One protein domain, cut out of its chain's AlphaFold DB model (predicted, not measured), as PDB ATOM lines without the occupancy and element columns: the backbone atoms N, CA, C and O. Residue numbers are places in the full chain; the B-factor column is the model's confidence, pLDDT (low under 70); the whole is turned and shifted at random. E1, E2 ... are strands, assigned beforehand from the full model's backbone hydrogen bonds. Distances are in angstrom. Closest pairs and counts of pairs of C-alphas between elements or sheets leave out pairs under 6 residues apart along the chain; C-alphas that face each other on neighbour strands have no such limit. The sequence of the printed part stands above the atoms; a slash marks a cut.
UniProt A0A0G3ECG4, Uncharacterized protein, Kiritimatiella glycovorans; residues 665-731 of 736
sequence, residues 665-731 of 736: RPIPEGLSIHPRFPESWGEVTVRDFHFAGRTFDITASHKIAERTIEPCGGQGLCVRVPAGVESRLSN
ATOM      1  N   ARG A 665       5.990 -47.648   7.318       96.31
ATOM      2  CA  ARG A 665       4.557 -47.509   7.058       96.31
ATOM      3  C   ARG A 665       4.284 -47.482   5.563       96.31
ATOM      4  O   ARG A 665       4.915 -46.692   4.855       96.31
ATOM      5  N   PRO A 666       3.315 -48.263   5.069       96.56
ATOM      6  CA  PRO A 666       2.865 -48.102   3.701       96.56
ATOM      7  C   PRO A 666       2.091 -46.787   3.551       96.56
ATOM      8  O   PRO A 666       1.245 -46.444   4.374       96.56
ATOM      9  N   ILE A 667       2.408 -46.045   2.493       95.88
ATOM     10  CA  ILE A 667       1.796 -44.765   2.113       95.88
ATOM     11  C   ILE A 667       1.354 -44.837   0.643       95.88
ATOM     12  O   ILE A 667       1.785 -45.746  -0.075       95.88
ATOM     13  N   PRO A 668       0.524 -43.909   0.136       95.44
ATOM     14  CA  PRO A 668       0.042 -43.982  -1.242       95.44
ATOM     15  C   PRO A 668       1.155 -44.140  -2.283       95.44
ATOM     16  O   PRO A 668       1.051 -44.992  -3.166       95.44
ATOM     17  N   GLU A 669       2.262 -43.410  -2.128       92.94
ATOM     18  CA  GLU A 669       3.375 -43.390  -3.084       92.94
ATOM     19  C   GLU A 669       4.394 -44.532  -2.905       92.94
ATOM     20  O   GLU A 669       5.282 -44.700  -3.749       92.94
ATOM     21  N   GLY A 670       4.311 -45.310  -1.821       94.88
ATOM     22  CA  GLY A 670       5.305 -46.336  -1.510       94.88
ATOM     23  C   GLY A 670       5.368 -46.717  -0.028       94.88
ATOM     24  O   GLY A 670       4.338 -46.949   0.598       94.88
ATOM     25  N   LEU A 671       6.574 -46.749   0.540       95.94
ATOM     26  CA  LEU A 671       6.812 -46.848   1.984       95.94
ATOM     27  C   LEU A 671       7.412 -45.544   2.516       95.94
ATOM     28  O   LEU A 671       8.334 -44.986   1.917       95.94
ATOM     29  N   SER A 672       6.927 -45.098   3.670       97.12
ATOM     30  CA  SER A 672       7.654 -44.200   4.566       97.12
ATOM     31  C   SER A 672       8.450 -45.052   5.553       97.12
ATOM     32  O   SER A 672       7.930 -46.032   6.080       97.12
ATOM     33  N   ILE A 673       9.711 -44.701   5.779       97.75
ATOM     34  CA  ILE A 673      10.606 -45.357   6.731       97.75
ATOM     35  C   ILE A 673      11.178 -44.253   7.610       97.75
ATOM     36  O   ILE A 673      11.933 -43.409   7.128       97.75
ATOM     37  N   HIS A 674      10.793 -44.224   8.884       96.88
ATOM     38  CA  HIS A 674      11.204 -43.170   9.812       96.88
ATOM     39  C   HIS A 674      11.672 -43.762  11.150       96.88
ATOM     40  O   HIS A 674      10.946 -43.670  12.147       96.88
ATOM     41  N   PRO A 675      12.888 -44.334  11.195       96.00
ATOM     42  CA  PRO A 675      13.450 -44.909  12.408       96.00
ATOM     43  C   PRO A 675      13.789 -43.783  13.385       96.00
ATOM     44  O   PRO A 675      14.465 -42.828  13.008       96.00
ATOM     45  N   ARG A 676      13.313 -43.855  14.631       90.94
ATOM     46  CA  ARG A 676      13.506 -42.792  15.647       90.94
ATOM     47  C   ARG A 676      14.142 -43.299  16.945       90.94
ATOM     48  O   ARG A 676      13.884 -42.752  18.015       90.94
ATOM     49  N   PHE A 677      14.946 -44.352  16.853       95.06
ATOM     50  CA  PHE A 677      15.720 -44.867  17.982       95.06
ATOM     51  C   PHE A 677      16.888 -43.922  18.351       95.06
ATOM     52  O   PHE A 677      17.383 -43.192  17.484       95.06
ATOM     53  N   PRO A 678      17.341 -43.901  19.619       94.25
ATOM     54  CA  PRO A 678      18.396 -43.003  20.102       94.25
ATOM     55  C   PRO A 678      19.775 -43.330  19.509       94.25
ATOM     56  O   PRO A 678      20.018 -44.454  19.080       94.25
ATOM     57  N   GLU A 679      20.713 -42.376  19.558       91.81
ATOM     58  CA  GLU A 679      22.097 -42.545  19.058       91.81
ATOM     59  C   GLU A 679      22.861 -43.705  19.715       91.81
ATOM     60  O   GLU A 679      23.795 -44.245  19.127       91.81
ATOM     61  N   SER A 680      22.455 -44.116  20.922       92.44
ATOM     62  CA  SER A 680      23.020 -45.287  21.607       92.44
ATOM     63  C   SER A 680      22.774 -46.615  20.878       92.44
ATOM     64  O   SER A 680      23.451 -47.596  21.169       92.44
ATOM     65  N   TRP A 681      21.808 -46.668  19.955       94.31
ATOM     66  CA  TRP A 681      21.565 -47.833  19.108       94.31
ATOM     67  C   TRP A 681      22.401 -47.705  17.828       94.31
ATOM     68  O   TRP A 681      22.331 -46.690  17.134       94.31
ATOM     69  N   GLY A 682      23.203 -48.731  17.529       89.62
ATOM     70  CA  GLY A 682      24.111 -48.757  16.379       89.62
ATOM     71  C   GLY A 682      23.379 -48.923  15.048       89.62
ATOM     72  O   GLY A 682      23.141 -47.946  14.326       89.62
ATOM     73  N   GLU A 683      23.056 -50.167  14.710       95.12
ATOM     74  CA  GLU A 683      22.231 -50.525  13.558       95.12
ATOM     75  C   GLU A 683      20.960 -51.271  13.990       95.12
ATOM     76  O   GLU A 683      20.934 -51.977  15.003       95.12
ATOM     77  N   VAL A 684      19.892 -51.083  13.214       97.81
ATOM     78  CA  VAL A 684      18.631 -51.822  13.335       97.81
ATOM     79  C   VAL A 684      18.255 -52.352  11.962       97.81
ATOM     80  O   VAL A 684      18.170 -51.577  11.010       97.81
ATOM     81  N   THR A 685      18.007 -53.651  11.861       97.25
ATOM     82  CA  THR A 685      17.743 -54.340  10.602       97.25
ATOM     83  C   THR A 685      16.465 -55.161  10.688       97.25
ATOM     84  O   THR A 685      16.235 -55.893  11.653       97.25
ATOM     85  N   VAL A 686      15.656 -55.055   9.637       97.56
ATOM     86  CA  VAL A 686      14.561 -55.973   9.323       97.56
ATOM     87  C   VAL A 686      14.941 -56.718   8.056       97.56
ATOM     88  O   VAL A 686      15.198 -56.075   7.038       97.56
ATOM     89  N   ARG A 687      14.973 -58.047   8.123       94.50
ATOM     90  CA  ARG A 687      15.235 -58.909   6.965       94.50
ATOM     91  C   ARG A 687      13.953 -59.463   6.371       94.50
ATOM     92  O   ARG A 687      12.931 -59.557   7.060       94.50
ATOM     93  N   ASP A 688      14.032 -59.827   5.096       91.81
ATOM     94  CA  ASP A 688      12.943 -60.452   4.345       91.81
ATOM     95  C   ASP A 688      11.635 -59.640   4.380       91.81
ATOM     96  O   ASP A 688      10.534 -60.187   4.486       91.81
ATOM     97  N   PHE A 689      11.751 -58.309   4.322       95.50
ATOM     98  CA  PHE A 689      10.611 -57.405   4.259       95.50
ATOM     99  C   PHE A 689      10.042 -57.394   2.841       95.50
ATOM    100  O   PHE A 689      10.665 -56.892   1.908       95.50
ATOM    101  N   HIS A 690       8.844 -57.925   2.664       94.75
ATOM    102  CA  HIS A 690       8.149 -57.979   1.391       94.75
ATOM    103  C   HIS A 690       7.319 -56.712   1.137       94.75
ATOM    104  O   HIS A 690       6.522 -56.270   1.966       94.75
ATOM    105  N   PHE A 691       7.488 -56.115  -0.041       95.19
ATOM    106  CA  PHE A 691       6.719 -54.959  -0.488       95.19
ATOM    107  C   PHE A 691       6.609 -54.930  -2.012       95.19
ATOM    108  O   PHE A 691       7.612 -55.021  -2.719       95.19
ATOM    109  N   ALA A 692       5.392 -54.750  -2.525       92.94
ATOM    110  CA  ALA A 692       5.110 -54.623  -3.956       92.94
ATOM    111  C   ALA A 692       5.765 -55.723  -4.828       92.94
ATOM    112  O   ALA A 692       6.324 -55.428  -5.888       92.94
ATOM    113  N   GLY A 693       5.724 -56.979  -4.362       89.50
ATOM    114  CA  GLY A 693       6.270 -58.144  -5.074       89.50
ATOM    115  C   GLY A 693       7.797 -58.270  -5.021       89.50
ATOM    116  O   GLY A 693       8.384 -58.905  -5.894       89.50
ATOM    117  N   ARG A 694       8.461 -57.598  -4.073       89.56
ATOM    118  CA  ARG A 694       9.918 -57.634  -3.891       89.56
ATOM    119  C   ARG A 694      10.281 -57.808  -2.425       89.56
ATOM    120  O   ARG A 694       9.593 -57.279  -1.557       89.56
ATOM    121  N   THR A 695      11.411 -58.460  -2.186       91.75
ATOM    122  CA  THR A 695      11.970 -58.679  -0.849       91.75
ATOM    123  C   THR A 695      13.108 -57.704  -0.574       91.75
ATOM    124  O   THR A 695      13.967 -57.472  -1.433       91.75
ATOM    125  N   PHE A 696      13.103 -57.123   0.624       93.12
ATOM    126  CA  PHE A 696      14.051 -56.116   1.069       93.12
ATOM    127  C   PHE A 696      14.663 -56.470   2.423       93.12
ATOM    128  O   PHE A 696      13.940 -56.815   3.354       93.12
ATOM    129  N   ASP A 697      15.964 -56.233   2.562       95.06
ATOM    130  CA  ASP A 697      16.609 -56.113   3.868       95.06
ATOM    131  C   ASP A 697      16.780 -54.629   4.176       95.06
ATOM    132  O   ASP A 697      17.505 -53.911   3.483       95.06
ATOM    133  N   ILE A 698      16.083 -54.135   5.197       97.00
ATOM    134  CA  ILE A 698      16.045 -52.714   5.542       97.00
ATOM    135  C   ILE A 698      16.891 -52.490   6.790       97.00
ATOM    136  O   ILE A 698      16.520 -52.923   7.876       97.00
ATOM    137  N   THR A 699      18.006 -51.774   6.645       97.19
ATOM    138  CA  THR A 699      18.909 -51.401   7.741       97.19
ATOM    139  C   THR A 699      18.881 -49.897   7.991       97.19
ATOM    140  O   THR A 699      19.073 -49.096   7.077       97.19
ATOM    141  N   ALA A 700      18.686 -49.501   9.242       97.75
ATOM    142  CA  ALA A 700      18.715 -48.125   9.707       97.75
ATOM    143  C   ALA A 700      19.913 -47.879  10.632       97.75
ATOM    144  O   ALA A 700      20.238 -48.717  11.470       97.75
ATOM    145  N   SER A 701      20.547 -46.710  10.516       96.69
ATOM    146  CA  SER A 701      21.629 -46.288  11.415       96.69
ATOM    147  C   SER A 701      21.809 -44.773  11.403       96.69
ATOM    148  O   SER A 701      21.635 -44.128  10.369       96.69
ATOM    149  N   HIS A 702      22.258 -44.206  12.526       94.31
ATOM    150  CA  HIS A 702      22.717 -42.809  12.608       94.31
ATOM    151  C   HIS A 702      23.990 -42.548  11.786       94.31
ATOM    152  O   HIS A 702      24.306 -41.406  11.472       94.31
ATOM    153  N   LYS A 703      24.727 -43.605  11.406       94.50
ATOM    154  CA  LYS A 703      25.938 -43.509  10.568       94.50
ATOM    155  C   LYS A 703      25.638 -43.400   9.072       94.50
ATOM    156  O   LYS A 703      26.544 -43.128   8.286       94.50
ATOM    157  N   ILE A 704      24.397 -43.650   8.661       93.88
ATOM    158  CA  ILE A 704      23.972 -43.541   7.267       93.88
ATOM    159  C   ILE A 704      23.538 -42.094   7.030       93.88
ATOM    160  O   ILE A 704      22.621 -41.616   7.684       93.88
ATOM    161  N   ALA A 705      24.194 -41.400   6.099       90.69
ATOM    162  CA  ALA A 705      23.857 -40.014   5.768       90.69
ATOM    163  C   ALA A 705      22.673 -39.915   4.792       90.69
ATOM    164  O   ALA A 705      21.803 -39.061   4.940       90.69
ATOM    165  N   GLU A 706      22.635 -40.801   3.797       90.38
ATOM    166  CA  GLU A 706      21.628 -40.812   2.738       90.38
ATOM    167  C   GLU A 706      21.149 -42.235   2.469       90.38
ATOM    168  O   GLU A 706      21.875 -43.207   2.683       90.38
ATOM    169  N   ARG A 707      19.913 -42.359   1.979       94.12
ATOM    170  CA  ARG A 707      19.345 -43.661   1.637       94.12
ATOM    171  C   ARG A 707      20.083 -44.289   0.452       94.12
ATOM    172  O   ARG A 707      20.137 -43.672  -0.612       94.12
ATOM    173  N   THR A 708      20.481 -45.556   0.573       92.69
ATOM    174  CA  THR A 708      20.966 -46.372  -0.554       92.69
ATOM    175  C   THR A 708      20.078 -47.593  -0.792       92.69
ATOM    176  O   THR A 708      19.370 -48.052   0.105       92.69
ATOM    177  N   ILE A 709      20.059 -48.067  -2.040       92.06
ATOM    178  CA  ILE A 709      19.383 -49.299  -2.456       92.06
ATOM    179  C   ILE A 709      20.363 -50.052  -3.344       92.06
ATOM    180  O   ILE A 709      20.737 -49.554  -4.406       92.06
ATOM    181  N   GLU A 710      20.768 -51.235  -2.910       90.06
ATOM    182  CA  GLU A 710      21.753 -52.072  -3.594       90.06
ATOM    183  C   GLU A 710      21.219 -53.506  -3.688       90.06
ATOM    184  O   GLU A 710      20.377 -53.890  -2.878       90.06
ATOM    185  N   PRO A 711      21.648 -54.325  -4.659       84.56
ATOM    186  CA  PRO A 711      21.356 -55.753  -4.622       84.56
ATOM    187  C   PRO A 711      21.919 -56.374  -3.337       84.56
ATOM    188  O   PRO A 711      23.106 -56.212  -3.048       84.56
ATOM    189  N   CYS A 712      21.092 -57.097  -2.582       75.62
ATOM    190  CA  CYS A 712      21.622 -58.043  -1.602       75.62
ATOM    191  C   CYS A 712      22.186 -59.262  -2.351       75.62
ATOM    192  O   CYS A 712      21.861 -59.483  -3.521       75.62
ATOM    193  N   GLY A 713      23.004 -60.101  -1.706       60.03
ATOM    194  CA  GLY A 713      23.250 -61.439  -2.260       60.03
ATOM    195  C   GLY A 713      21.903 -62.142  -2.502       60.03
ATOM    196  O   GLY A 713      21.080 -62.155  -1.601       60.03
ATOM    197  N   GLY A 714      21.639 -62.665  -3.708       63.59
ATOM    198  CA  GLY A 714      20.320 -63.215  -4.094       63.59
ATOM    199  C   GLY A 714      19.519 -62.325  -5.065       63.59
ATOM    200  O   GLY A 714      20.118 -61.633  -5.885       63.59
ATOM    201  N   GLN A 715      18.175 -62.389  -5.026       57.38
ATOM    202  CA  GLN A 715      17.241 -61.528  -5.796       57.38
ATOM    203  C   GLN A 715      16.612 -60.394  -4.957       57.38
ATOM    204  O   GLN A 715      15.820 -59.614  -5.487       57.38
ATOM    205  N   GLY A 716      16.967 -60.271  -3.672       79.00
ATOM    206  CA  GLY A 716      16.501 -59.198  -2.787       79.00
ATOM    207  C   GLY A 716      17.262 -57.871  -2.933       79.00
ATOM    208  O   GLY A 716      18.316 -57.790  -3.569       79.00
ATOM    209  N   LEU A 717      16.726 -56.812  -2.319       89.62
ATOM    210  CA  LEU A 717      17.316 -55.468  -2.304       89.62
ATOM    211  C   LEU A 717      17.660 -55.009  -0.882       89.62
ATOM    212  O   LEU A 717      16.821 -55.007   0.009       89.62
ATOM    213  N   CYS A 718      18.880 -54.530  -0.694       93.06
ATOM    214  CA  CYS A 718      19.389 -54.019   0.568       93.06
ATOM    215  C   CYS A 718      19.125 -52.516   0.606       93.06
ATOM    216  O   CYS A 718      19.693 -51.754  -0.179       93.06
ATOM    217  N   VAL A 719      18.239 -52.088   1.501       95.00
ATOM    218  CA  VAL A 719      17.882 -50.684   1.707       95.00
ATOM    219  C   VAL A 719      18.561 -50.199   2.975       95.00
ATOM    220  O   VAL A 719      18.268 -50.673   4.068       95.00
ATOM    221  N   ARG A 720      19.442 -49.211   2.848       96.56
ATOM    222  CA  ARG A 720      20.067 -48.551   3.999       96.56
ATOM    223  C   ARG A 720      19.451 -47.169   4.164       96.56
ATOM    224  O   ARG A 720      19.365 -46.439   3.181       96.56
ATOM    225  N   VAL A 721      19.001 -46.806   5.364       97.00
ATOM    226  CA  VAL A 721      18.345 -45.515   5.651       97.00
ATOM    227  C   VAL A 721      18.978 -44.786   6.845       97.00
ATOM    228  O   VAL A 721      19.416 -45.438   7.795       97.00
ATOM    229  N   PRO A 722      19.010 -43.439   6.836       96.50
ATOM    230  CA  PRO A 722      19.357 -42.658   8.020       96.50
ATOM    231  C   PRO A 722      18.336 -42.877   9.145       96.50
ATOM    232  O   PRO A 722      17.126 -42.889   8.907       96.50
ATOM    233  N   ALA A 723      18.813 -42.993  10.383       95.25
ATOM    234  CA  ALA A 723      17.966 -42.843  11.564       95.25
ATOM    235  C   ALA A 723      17.673 -41.351  11.833       95.25
ATOM    236  O   ALA A 723      18.482 -40.479  11.531       95.25
ATOM    237  N   GLY A 724      16.490 -41.042  12.365       90.62
ATOM    238  CA  GLY A 724      16.040 -39.681  12.682       90.62
ATOM    239  C   GLY A 724      15.515 -38.861  11.494       90.62
ATOM    240  O   GLY A 724      14.968 -37.779  11.704       90.62
ATOM    241  N   VAL A 725      15.631 -39.366  10.261       92.06
ATOM    242  CA  VAL A 725      15.156 -38.697   9.040       92.06
ATOM    243  C   VAL A 725      14.205 -39.616   8.282       92.06
ATOM    244  O   VAL A 725      14.508 -40.781   8.036       92.06
ATOM    245  N   GLU A 726      13.047 -39.090   7.878       95.12
ATOM    246  CA  GLU A 726      12.099 -39.843   7.056       95.12
ATOM    247  C   GLU A 726      12.693 -40.135   5.669       95.12
ATOM    248  O   GLU A 726      13.018 -39.232   4.898       95.12
ATOM    249  N   SER A 727      12.769 -41.419   5.329       95.75
ATOM    250  CA  SER A 727      13.106 -41.922   4.003       95.75
ATOM    251  C   SER A 727      11.858 -42.434   3.291       95.75
ATOM    252  O   SER A 727      10.986 -43.041   3.904       95.75
ATOM    253  N   ARG A 728      11.775 -42.229   1.971       94.25
ATOM    254  CA  ARG A 728      10.672 -42.753   1.144       94.25
ATOM    255  C   ARG A 728      11.155 -43.763   0.118       94.25
ATOM    256  O   ARG A 728      11.955 -43.403  -0.747       94.25
ATOM    257  N   LEU A 729      10.640 -44.984   0.169       91.62
ATOM    258  CA  LEU A 729      10.840 -45.984  -0.877       91.62
ATOM    259  C   LEU A 729       9.643 -45.935  -1.825       91.62
ATOM    260  O   LEU A 729       8.545 -46.329  -1.449       91.62
ATOM    261  N   SER A 730       9.833 -45.412  -3.038       87.38
ATOM    262  CA  SER A 730       8.761 -45.339  -4.038       87.38
ATOM    263  C   SER A 730       8.306 -46.729  -4.478       87.38
ATOM    264  O   SER A 730       9.102 -47.667  -4.496       87.38
ATOM    265  N   ASN A 731       7.044 -46.842  -4.900       76.44
ATOM    266  CA  ASN A 731       6.537 -48.055  -5.534       76.44
ATOM    267  C   ASN A 731       7.452 -48.460  -6.718       76.44
ATOM    268  O   ASN A 731       7.603 -47.656  -7.644       76.44
TER     269      ASN A 731
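What this domain is: This is residues 665 to 731 of the 736 residues of an uncharacterized protein of Kiritimatiella glycovorans (UniProt A0A0G3ECG4). A strongly twisted sheet of four strands, E3, E4, E6 and E5, has a small sheet of three, E1, E2 and E7, over one of its faces; the two are only partly face to face, with few close approaches between them. Both links between the sheets, residues 674 to 682 and 723 to 726, lie towards one end, and at the other end E3 bends towards the small sheet. The printed part has 67 residues, with no named helix and seven named strands, E1 to E7 along the chain, of class all strand. The large sheet runs E3, E4, E6, E5 and is mixed; the small one runs E1, E2, E7 and is antiparallel. The whole is compact, with a radius of gyration of the C-alphas of 11.5 A and spans of 34 by 29 by 17 A.

How they stand to each other: Begin with the hairpin of E3, residues 683 to 691, and E4, residues 694 to 701, where N 686 and O 698 are 2.9 A apart, within hydrogen-bond range. E3, an edge strand, bends by 70 degrees at residue 688. On E4's other side find E6, residues 717 to 722, parallel to E4 at 27 degrees, with N 699 and O 719 at 2.8 A. The other edge strand, E5, residues 708 to 711, forms a hairpin with E6, antiparallel at 163 degrees; N 718 and O 710 are 2.7 A apart. Now look at the small sheet, where E1, residues 665 to 667, and E2, residues 670 to 673, form a hairpin with N 665 and O 672 at 2.8 A. E7, residues 727 to 730, is antiparallel to E2 at 164 degrees, with N 671 and O 729 at 2.8 A. Between the sheets, the closest C-alphas of E6 and E7 are those of Val 721 and Ser 727, 6.6 A apart, and those of E2 and E6 are Ile 673 and Val 721, 7.8 A apart. E2 and E3 are only just apart, 8.5 A at the closest.

Where its parts are: Find C-alpha 683 at (22.231, -50.525, 13.558); from there E3 runs 21.4 A to C-alpha 691 at (6.719, -54.959, -0.488). E4 spans 22.4 A, E6 16.6 A and E5 10.2 A. E1 begins at C-alpha 665, (4.557, -47.509, 7.058), and spans 6.3 A; E2 spans 9.8 A. E7, also 9.8 A, ends at C-alpha 730, (8.761, -45.339, -4.038).

The domain as a whole: The two C-alphas farthest apart are those of Ser 680 and Gly 693, 34.0 A. The printed part has no cut, and no link is long. In the B-factor column, mean pLDDT of the printed part is 91.7; look for values under 70 at residues 713 to 715, in the tight link from E5 to E6.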